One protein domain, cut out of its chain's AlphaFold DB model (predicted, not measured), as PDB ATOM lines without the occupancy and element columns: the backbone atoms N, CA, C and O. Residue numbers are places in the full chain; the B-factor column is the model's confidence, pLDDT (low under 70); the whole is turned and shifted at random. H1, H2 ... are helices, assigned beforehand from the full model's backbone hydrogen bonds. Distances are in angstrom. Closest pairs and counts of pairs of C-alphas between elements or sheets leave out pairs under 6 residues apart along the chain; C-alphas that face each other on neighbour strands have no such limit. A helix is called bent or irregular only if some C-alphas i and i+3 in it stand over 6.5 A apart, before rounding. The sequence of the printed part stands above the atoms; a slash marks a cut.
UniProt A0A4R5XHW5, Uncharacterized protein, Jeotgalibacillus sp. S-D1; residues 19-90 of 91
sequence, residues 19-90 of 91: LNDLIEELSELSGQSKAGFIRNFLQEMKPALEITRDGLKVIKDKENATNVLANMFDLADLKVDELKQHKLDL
ATOM      1  N   LEU A  19     443.262  13.056 164.505       94.94
ATOM      2  CA  LEU A  19     444.312  12.829 163.516       94.94
ATOM      3  C   LEU A  19     445.433  11.927 164.053       94.94
ATOM      4  O   LEU A  19     446.003  11.145 163.295       94.94
ATOM      5  N   ASN A  20     445.773  12.039 165.340       96.06
ATOM      6  CA  ASN A  20     446.751  11.149 165.962       96.06
ATOM      7  C   ASN A  20     446.267   9.694 165.938       96.06
ATOM      8  O   ASN A  20     447.058   8.817 165.604       96.06
ATOM      9  N   ASP A  21     444.995   9.460 166.253       97.31
ATOM     10  CA  ASP A  21     444.411   8.118 166.295       97.31
ATOM     11  C   ASP A  21     444.379   7.494 164.894       97.31
ATOM     12  O   ASP A  21     444.800   6.354 164.713       97.31
ATOM     13  N   LEU A  22     444.009   8.279 163.875       96.69
ATOM     14  CA  LEU A  22     444.093   7.846 162.479       96.69
ATOM     15  C   LEU A  22     445.531   7.483 162.072       96.69
ATOM     16  O   LEU A  22     445.759   6.484 161.397       96.69
ATOM     17  N   ILE A  23     446.520   8.291 162.463       96.00
ATOM     18  CA  ILE A  23     447.927   8.006 162.150       96.00
ATOM     19  C   ILE A  23     448.419   6.752 162.878       96.00
ATOM     20  O   ILE A  23     449.221   6.017 162.304       96.00
ATOM     21  N   GLU A  24     447.968   6.504 164.109       96.81
ATOM     22  CA  GLU A  24     448.273   5.265 164.832       96.81
ATOM     23  C   GLU A  24     447.790   4.055 164.034       96.81
ATOM     24  O   GLU A  24     448.613   3.221 163.660       96.81
ATOM     25  N   GLU A  25     446.507   4.024 163.670       97.44
ATOM     26  CA  GLU A  25     445.905   2.924 162.914       97.44
ATOM     27  C   GLU A  25     446.634   2.683 161.583       97.44
ATOM     28  O   GLU A  25     447.010   1.558 161.255       97.44
ATOM     29  N   LEU A  26     446.931   3.749 160.832       96.06
ATOM     30  CA  LEU A  26     447.672   3.639 159.571       96.06
ATOM     31  C   LEU A  26     449.111   3.140 159.773       96.06
ATOM     32  O   LEU A  26     449.649   2.403 158.938       96.06
ATOM     33  N   SER A  27     449.752   3.523 160.877       95.81
ATOM     34  CA  SER A  27     451.104   3.066 161.200       95.81
ATOM     35  C   SER A  27     451.131   1.585 161.585       95.81
ATOM     36  O   SER A  27     451.995   0.847 161.106       95.81
ATOM     37  N   GLU A  28     450.134   1.122 162.341       96.62
ATOM     38  CA  GLU A  28     449.952  -0.288 162.684       96.62
ATOM     39  C   GLU A  28     449.698  -1.133 161.429       96.62
ATOM     40  O   GLU A  28     450.383  -2.134 161.212       96.62
ATOM     41  N   LEU A  29     448.790  -0.691 160.550       96.62
ATOM     42  CA  LEU A  29     448.461  -1.385 159.300       96.62
ATOM     43  C   LEU A  29     449.648  -1.482 158.336       96.62
ATOM     44  O   LEU A  29     449.797  -2.478 157.628       96.62
ATOM     45  N   SER A  30     450.504  -0.461 158.305       92.56
ATOM     46  CA  SER A  30     451.714  -0.453 157.475       92.56
ATOM     47  C   SER A  30     452.908  -1.164 158.125       92.56
ATOM     48  O   SER A  30     453.936  -1.347 157.469       92.56
ATOM     49  N   GLY A  31     452.800  -1.571 159.396       95.88
ATOM     50  CA  GLY A  31     453.889  -2.186 160.156       95.88
ATOM     51  C   GLY A  31     455.067  -1.238 160.410       95.88
ATOM     52  O   GLY A  31     456.208  -1.685 160.544       95.88
ATOM     53  N   GLN A  32     454.819   0.074 160.441       94.19
ATOM     54  CA  GLN A  32     455.833   1.111 160.627       94.19
ATOM     55  C   GLN A  32     455.604   1.868 161.938       94.19
ATOM     56  O   GLN A  32     454.494   1.972 162.438       94.19
ATOM     57  N   SER A  33     456.658   2.475 162.492       95.44
ATOM     58  CA  SER A  33     456.460   3.452 163.574       95.44
ATOM     59  C   SER A  33     455.686   4.672 163.060       95.44
ATOM     60  O   SER A  33     455.934   5.106 161.934       95.44
ATOM     61  N   LYS A  34     454.849   5.306 163.895       93.56
ATOM     62  CA  LYS A  34     454.153   6.566 163.551       93.56
ATOM     63  C   LYS A  34     455.065   7.618 162.923       93.56
ATOM     64  O   LYS A  34     454.725   8.223 161.912       93.56
ATOM     65  N   ALA A  35     456.255   7.819 163.492       92.44
ATOM     66  CA  ALA A  35     457.227   8.775 162.962       92.44
ATOM     67  C   ALA A  35     457.750   8.373 161.571       92.44
ATOM     68  O   ALA A  35     457.922   9.232 160.707       92.44
ATOM     69  N   GLY A  36     457.989   7.076 161.349       92.44
ATOM     70  CA  GLY A  36     458.365   6.533 160.044       92.44
ATOM     71  C   GLY A  36     457.254   6.711 159.011       92.44
ATOM     72  O   GLY A  36     457.518   7.228 157.931       92.44
ATOM     73  N   PHE A  37     456.016   6.386 159.387       94.38
ATOM     74  CA  PHE A  37     454.839   6.562 158.542       94.38
ATOM     75  C   PHE A  37     454.651   8.030 158.134       94.38
ATOM     76  O   PHE A  37     454.633   8.335 156.946       94.38
ATOM     77  N   ILE A  38     454.614   8.960 159.102       93.44
ATOM     78  CA  ILE A  38     454.479  10.403 158.833       93.44
ATOM     79  C   ILE A  38     455.597  10.887 157.905       93.44
ATOM     80  O   ILE A  38     455.344  11.634 156.961       93.44
ATOM     81  N   ARG A  39     456.843  10.469 158.155       91.88
ATOM     82  CA  ARG A  39     457.984  10.848 157.317       91.88
ATOM     83  C   ARG A  39     457.796  10.379 155.877       91.88
ATOM     84  O   ARG A  39     457.968  11.187 154.968       91.88
ATOM     85  N   ASN A  40     457.488   9.100 155.682       92.69
ATOM     86  CA  ASN A  40     457.344   8.504 154.356       92.69
ATOM     87  C   ASN A  40     456.172   9.146 153.609       92.69
ATOM     88  O   ASN A  40     456.347   9.624 152.492       92.69
ATOM     89  N   PHE A  41     455.032   9.298 154.282       92.81
ATOM     90  CA  PHE A  41     453.863   9.976 153.742       92.81
ATOM     91  C   PHE A  41     454.180  11.411 153.290       92.81
ATOM     92  O   PHE A  41     453.844  11.809 152.179       92.81
ATOM     93  N   LEU A  42     454.896  12.196 154.102       91.75
ATOM     94  CA  LEU A  42     455.302  13.553 153.714       91.75
ATOM     95  C   LEU A  42     456.283  13.571 152.533       91.75
ATOM     96  O   LEU A  42     456.258  14.509 151.735       91.75
ATOM     97  N   GLN A  43     457.147  12.562 152.406       92.19
ATOM     98  CA  GLN A  43     458.045  12.430 151.257       92.19
ATOM     99  C   GLN A  43     457.274  12.104 149.975       92.19
ATOM    100  O   GLN A  43     457.540  12.719 148.944       92.19
ATOM    101  N   GLU A  44     456.294  11.206 150.051       91.56
ATOM    102  CA  GLU A  44     455.406  10.858 148.937       91.56
ATOM    103  C   GLU A  44     454.516  12.035 148.524       91.56
ATOM    104  O   GLU A  44     454.286  12.257 147.337       91.56
ATOM    105  N   MET A  45     454.073  12.844 149.489       92.19
ATOM    106  CA  MET A  45     453.251  14.032 149.247       92.19
ATOM    107  C   MET A  45     454.046  15.235 148.724       92.19
ATOM    108  O   MET A  45     453.449  16.181 148.203       92.19
ATOM    109  N   LYS A  46     455.381  15.231 148.835       91.31
ATOM    110  CA  LYS A  46     456.230  16.364 148.437       91.31
ATOM    111  C   LYS A  46     455.946  16.868 147.010       91.31
ATOM    112  O   LYS A  46     455.763  18.079 146.882       91.31
ATOM    113  N   PRO A  47     455.848  16.026 145.961       90.69
ATOM    114  CA  PRO A  47     455.576  16.507 144.605       90.69
ATOM    115  C   PRO A  47     454.233  17.241 144.498       90.69
ATOM    116  O   PRO A  47     454.150  18.305 143.889       90.69
ATOM    117  N   ALA A  48     453.186  16.726 145.151       87.50
ATOM    118  CA  ALA A  48     451.871  17.367 145.170       87.50
ATOM    119  C   ALA A  48     451.899  18.716 145.913       87.50
ATOM    120  O   ALA A  48     451.283  19.692 145.475       87.50
ATOM    121  N   LEU A  49     452.653  18.799 147.016       90.00
ATOM    122  CA  LEU A  49     452.852  20.045 147.758       90.00
ATOM    123  C   LEU A  49     453.654  21.078 146.954       90.00
ATOM    124  O   LEU A  49     453.354  22.268 147.031       90.00
ATOM    125  N   GLU A  50     454.641  20.649 146.165       91.00
ATOM    126  CA  GLU A  50     455.405  21.529 145.274       91.00
ATOM    127  C   GLU A  50     454.525  22.104 144.159       91.00
ATOM    128  O   GLU A  50     454.525  23.321 143.972       91.00
ATOM    129  N   ILE A  51     453.700  21.273 143.513       88.88
ATOM    130  CA  ILE A  51     452.712  21.722 142.518       88.88
ATOM    131  C   ILE A  51     451.747  22.736 143.143       88.88
ATOM    132  O   ILE A  51     451.516  23.809 142.584       88.88
ATOM    133  N   THR A  52     451.228  22.435 144.336       86.25
ATOM    134  CA  THR A  52     450.313  23.333 145.056       86.25
ATOM    135  C   THR A  52     450.985  24.670 145.372       86.25
ATOM    136  O   THR A  52     450.417  25.731 145.116       86.25
ATOM    137  N   ARG A  53     452.218  24.642 145.897       89.69
ATOM    138  CA  ARG A  53     453.018  25.843 146.176       89.69
ATOM    139  C   ARG A  53     453.198  26.687 144.918       89.69
ATOM    140  O   ARG A  53     453.051  27.906 144.989       89.69
ATOM    141  N   ASP A  54     453.555  26.066 143.801       87.38
ATOM    142  CA  ASP A  54     453.852  26.789 142.568       87.38
ATOM    143  C   ASP A  54     452.576  27.370 141.942       87.38
ATOM    144  O   ASP A  54     452.578  28.538 141.557       87.38
ATOM    145  N   GLY A  55     451.448  26.655 142.002       83.56
ATOM    146  CA  GLY A  55     450.136  27.213 141.658       83.56
ATOM    147  C   GLY A  55     449.757  28.427 142.518       83.56
ATOM    148  O   GLY A  55     449.320  29.452 141.994       83.56
ATOM    149  N   LEU A  56     449.993  28.369 143.835       84.06
ATOM    150  CA  LEU A  56     449.730  29.498 144.737       84.06
ATOM    151  C   LEU A  56     450.632  30.710 144.460       84.06
ATOM    152  O   LEU A  56     450.167  31.844 144.588       84.06
ATOM    153  N   LYS A  57     451.898  30.502 144.076       83.81
ATOM    154  CA  LYS A  57     452.791  31.599 143.660       83.81
ATOM    155  C   LYS A  57     452.259  32.302 142.415       83.81
ATOM    156  O   LYS A  57     452.165  33.520 142.420       83.81
ATOM    157  N   VAL A  58     451.822  31.545 141.411       75.69
ATOM    158  CA  VAL A  58     451.255  32.092 140.168       75.69
ATOM    159  C   VAL A  58     450.005  32.934 140.446       75.69
ATOM    160  O   VAL A  58     449.883  34.054 139.954       75.69
ATOM    161  N   ILE A  59     449.103  32.445 141.305       76.94
ATOM    162  CA  ILE A  59     447.911  33.202 141.726       76.94
ATOM    163  C   ILE A  59     448.311  34.490 142.458       76.94
ATOM    164  O   ILE A  59     447.743  35.555 142.204       76.94
ATOM    165  N   LYS A  60     449.289  34.403 143.367       74.94
ATOM    166  CA  LYS A  60     449.788  35.550 144.134       74.94
ATOM    167  C   LYS A  60     450.429  36.609 143.232       74.94
ATOM    168  O   LYS A  60     450.207  37.798 143.462       74.94
ATOM    169  N   ASP A  61     451.165  36.183 142.212       69.69
ATOM    170  CA  ASP A  61     451.899  37.058 141.295       69.69
ATOM    171  C   ASP A  61     451.011  37.631 140.169       69.69
ATOM    172  O   ASP A  61     451.472  38.433 139.361       69.69
ATOM    173  N   LYS A  62     449.706  37.305 140.160       64.19
ATOM    174  CA  LYS A  62     448.685  37.786 139.204       64.19
ATOM    175  C   LYS A  62     448.983  37.492 137.727       64.19
ATOM    176  O   LYS A  62     448.270  37.997 136.859       64.19
ATOM    177  N   GLU A  63     449.969  36.657 137.413       54.69
ATOM    178  CA  GLU A  63     450.183  36.189 136.046       54.69
ATOM    179  C   GLU A  63     449.205  35.052 135.727       54.69
ATOM    180  O   GLU A  63     449.325  33.945 136.236       54.69
ATOM    181  N   ASN A  64     448.196  35.364 134.904       56.81
ATOM    182  CA  ASN A  64     447.317  34.449 134.161       56.81
ATOM    183  C   ASN A  64     447.145  33.035 134.756       56.81
ATOM    184  O   ASN A  64     447.569  32.037 134.168       56.81
ATOM    185  N   ALA A  65     446.427  32.948 135.882       54.91
ATOM    186  CA  ALA A  65     446.009  31.692 136.519       54.91
ATOM    187  C   ALA A  65     445.358  30.685 135.541       54.91
ATOM    188  O   ALA A  65     445.425  29.475 135.750       54.91
ATOM    189  N   THR A  66     444.781  31.174 134.441       58.16
ATOM    190  CA  THR A  66     444.149  30.377 133.384       58.16
ATOM    191  C   THR A  66     445.109  29.397 132.696       58.16
ATOM    192  O   THR A  66     444.714  28.269 132.422       58.16
ATOM    193  N   ASN A  67     446.375  29.768 132.466       57.12
ATOM    194  CA  ASN A  67     447.315  28.913 131.720       57.12
ATOM    195  C   ASN A  67     447.856  27.749 132.562       57.12
ATOM    196  O   ASN A  67     448.139  26.676 132.038       57.12
ATOM    197  N   VAL A  68     447.986  27.939 133.877       56.69
ATOM    198  CA  VAL A  68     448.472  26.888 134.786       56.69
ATOM    199  C   VAL A  68     447.356  25.916 135.150       56.69
ATOM    200  O   VAL A  68     447.602  24.715 135.209       56.69
ATOM    201  N   LEU A  69     446.122  26.405 135.320       58.53
ATOM    202  CA  LEU A  69     444.958  25.534 135.481       58.53
ATOM    203  C   LEU A  69     444.736  24.665 134.237       58.53
ATOM    204  O   LEU A  69     444.513  23.470 134.397       58.53
ATOM    205  N   ALA A  70     444.879  25.220 133.027       59.50
ATOM    206  CA  ALA A  70     444.827  24.443 131.785       59.50
ATOM    207  C   ALA A  70     445.870  23.310 131.778       59.50
ATOM    208  O   ALA A  70     445.503  22.154 131.616       59.50
ATOM    209  N   ASN A  71     447.131  23.603 132.120       60.72
ATOM    210  CA  ASN A  71     448.172  22.572 132.220       60.72
ATOM    211  C   ASN A  71     447.903  21.524 133.324       60.72
ATOM    212  O   ASN A  71     448.319  20.374 133.191       60.72
ATOM    213  N   MET A  72     447.233  21.888 134.427       59.84
ATOM    214  CA  MET A  72     446.846  20.924 135.471       59.84
ATOM    215  C   MET A  72     445.714  19.994 135.018       59.84
ATOM    216  O   MET A  72     445.735  18.819 135.380       59.84
ATOM    217  N   PHE A  73     444.757  20.493 134.229       60.19
ATOM    218  CA  PHE A  73     443.721  19.663 133.608       60.19
ATOM    219  C   PHE A  73     444.295  18.788 132.488       60.19
ATOM    220  O   PHE A  73     444.017  17.595 132.472       60.19
ATOM    221  N   ASP A  74     445.195  19.315 131.656       59.06
ATOM    222  CA  ASP A  74     445.848  18.544 130.590       59.06
ATOM    223  C   ASP A  74     446.710  17.396 131.150       59.06
ATOM    224  O   ASP A  74     446.714  16.289 130.611       59.06
ATOM    225  N   LEU A  75     447.399  17.605 132.279       56.97
ATOM    226  CA  LEU A  75     448.112  16.531 132.988       56.97
ATOM    227  C   LEU A  75     447.168  15.495 133.617       56.97
ATOM    228  O   LEU A  75     447.551  14.331 133.768       56.97
ATOM    229  N   ALA A  76     445.961  15.903 134.016       53.91
ATOM    230  CA  ALA A  76     444.949  14.987 134.530       53.91
ATOM    231  C   ALA A  76     444.335  14.144 133.399       53.91
ATOM    232  O   ALA A  76     444.198  12.933 133.569       53.91
ATOM    233  N   ASP A  77     444.062  14.742 132.238       53.62
ATOM    234  CA  ASP A  77     443.524  14.048 131.063       53.62
ATOM    235  C   ASP A  77     444.554  13.096 130.427       53.62
ATOM    236  O   ASP A  77     444.218  11.951 130.120       53.62
ATOM    237  N   LEU A  78     445.838  13.480 130.357       51.81
ATOM    238  CA  LEU A  78     446.923  12.597 129.891       51.81
ATOM    239  C   LEU A  78     447.050  11.313 130.731       51.81
ATOM    240  O   LEU A  78     447.220  10.225 130.180       51.81
ATOM    241  N   LYS A  79     446.913  11.405 132.061       55.50
ATOM    242  CA  LYS A  79     446.940  10.225 132.944       55.50
ATOM    243  C   LYS A  79     445.694   9.352 132.816       55.50
ATOM    244  O   LYS A  79     445.776   8.139 133.000       55.50
ATOM    245  N   VAL A  80     444.538   9.947 132.527       57.28
ATOM    246  CA  VAL A  80     443.291   9.202 132.312       57.28
ATOM    247  C   VAL A  80     443.357   8.389 131.017       57.28
ATOM    248  O   VAL A  80     442.857   7.264 130.985       57.28
ATOM    249  N   ASP A  81     444.008   8.904 129.975       54.00
ATOM    250  CA  ASP A  81     444.147   8.190 128.706       54.00
ATOM    251  C   ASP A  81     445.220   7.084 128.742       54.00
ATOM    252  O   ASP A  81     444.981   6.002 128.198       54.00
ATOM    253  N   GLU A  82     446.324   7.263 129.480       56.38
ATOM    254  CA  GLU A  82     447.287   6.177 129.755       56.38
ATOM    255  C   GLU A  82     446.640   5.001 130.513       56.38
ATOM    256  O   GLU A  82     446.880   3.833 130.195       56.38
ATOM    257  N   LEU A  83     445.753   5.285 131.475       55.91
ATOM    258  CA  LEU A  83     445.029   4.252 132.228       55.91
ATOM    259  C   LEU A  83     443.984   3.507 131.383       55.91
ATOM    260  O   LEU A  83     443.716   2.333 131.640       55.91
ATOM    261  N   LYS A  84     443.393   4.159 130.373       57.31
ATOM    262  CA  LYS A  84     442.466   3.505 129.435       57.31
ATOM    263  C   LYS A  84     443.196   2.591 128.453       57.31
ATOM    264  O   LYS A  84     442.703   1.497 128.195       57.31
ATOM    265  N   GLN A  85     444.357   3.009 127.942       56.12
ATOM    266  CA  GLN A  85     445.188   2.194 127.044       56.12
ATOM    267  C   GLN A  85     445.674   0.917 127.745       56.12
ATOM    268  O   GLN A  85     445.451  -0.180 127.245       56.12
ATOM    269  N   HIS A  86     446.187   1.030 128.973       54.50
ATOM    270  CA  HIS A  86     446.690  -0.128 129.722       54.50
ATOM    271  C   HIS A  86     445.597  -1.156 130.087       54.50
ATOM    272  O   HIS A  86     445.895  -2.321 130.350       54.50
ATOM    273  N   LYS A  87     444.324  -0.745 130.132       50.69
ATOM    274  CA  LYS A  87     443.193  -1.654 130.374       50.69
ATOM    275  C   LYS A  87     442.745  -2.388 129.104       50.69
ATOM    276  O   LYS A  87     442.176  -3.464 129.222       50.69
ATOM    277  N   LEU A  88     443.007  -1.817 127.927       52.22
ATOM    278  CA  LEU A  88     442.674  -2.404 126.627       52.22
ATOM    279  C   LEU A  88     443.698  -3.466 126.191       52.22
ATOM    280  O   LEU A  88     443.339  -4.394 125.483       52.22
ATOM    281  N   ASP A  89     444.947  -3.355 126.652       53.75
ATOM    282  CA  ASP A  89     446.027  -4.314 126.361       53.75
ATOM    283  C   ASP A  89     445.987  -5.585 127.243       53.75
ATOM    284  O   ASP A  89     446.821  -6.481 127.092       53.75
ATOM    285  N   LEU A  90     445.055  -5.654 128.202       55.09
ATOM    286  CA  LEU A  90     444.896  -6.757 129.164       55.09
ATOM    287  C   LEU A  90     443.625  -7.606 128.934       55.09
ATOM    288  O   LEU A  90     443.391  -8.538 129.708       55.09
TER     289      LEU A  90
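AT A GLANCE: This is residues 19 to 90 of the 91 residues of an uncharacterized protein of Jeotgalibacillus sp. S-D1 (UniProt A0A4R5XHW5). Three helices follow one another in an open, flat zigzag with no common core: the long, bent H2 makes the spine, H1 crosses its beginning as a short bar, and H3 folds back from its far end as the second leg of a narrow V. H3 packs on H2b near the turn alone, and its residues 73 to 88 stick out free. The printed part has 72 residues with three named helices, H1, H2 and H3 along the chain, and no named strand; the class is all helix. The whole is extended, with a radius of gyration of the C-alphas of 17.8 A and spans of 44 by 43 by 16 A.

HOW THE PARTS SIT: H2, residues 34 to 60, was assigned as one helix by its hydrogen bonds but is bent, with C-alphas 44 and 47 lying 7.1 A apart. Its arms, H2a, residues 34 to 44, and H2b, residues 47 to 60, stand at a steep tilt of 59 degrees. H1, residues 19 to 30, touches H2a, and the closest C-alphas, those of Ser 27 and Lys 34, are 5.2 A apart. Their lines are about perpendicular, at 86 degrees. H3, residues 65 to 88, touches H2b with residues 65 to 68 alone, and H2b touches it with residues 55 to 59 alone. Their closest C-alphas, those of Ile 59 and Ala 65, are 5.7 A apart. H2b and H3 form a helical hairpin, with a shallow tilt of 28 degrees, opposite ways. H1 is apart from H2b and H3, and H2a is apart from H3. In H1, H2a, H2b and H3 every O i to N i+4 pair is within hydrogen-bond range.

IN THESE COORDINATES: From first to last C-alpha, H2a is 15.3 A long, H2b 19.9 A, H1 16.4 A and H3 35.7 A. C-alpha 34, where H2a begins, is at (454.153, 6.566, 163.551). H1 begins at C-alpha 19, (444.312, 12.829, 163.516), and H3 ends at C-alpha 88, (442.674, -2.404, 126.627).

THE WHOLE: The two C-alphas farthest apart, those of Asp 61 and Leu 90, are 46.0 A from each other. The printed part has no cut, and the links H1 to H2 and H2 to H3 are both tight. Residues 61 to 90 have pLDDT under 70.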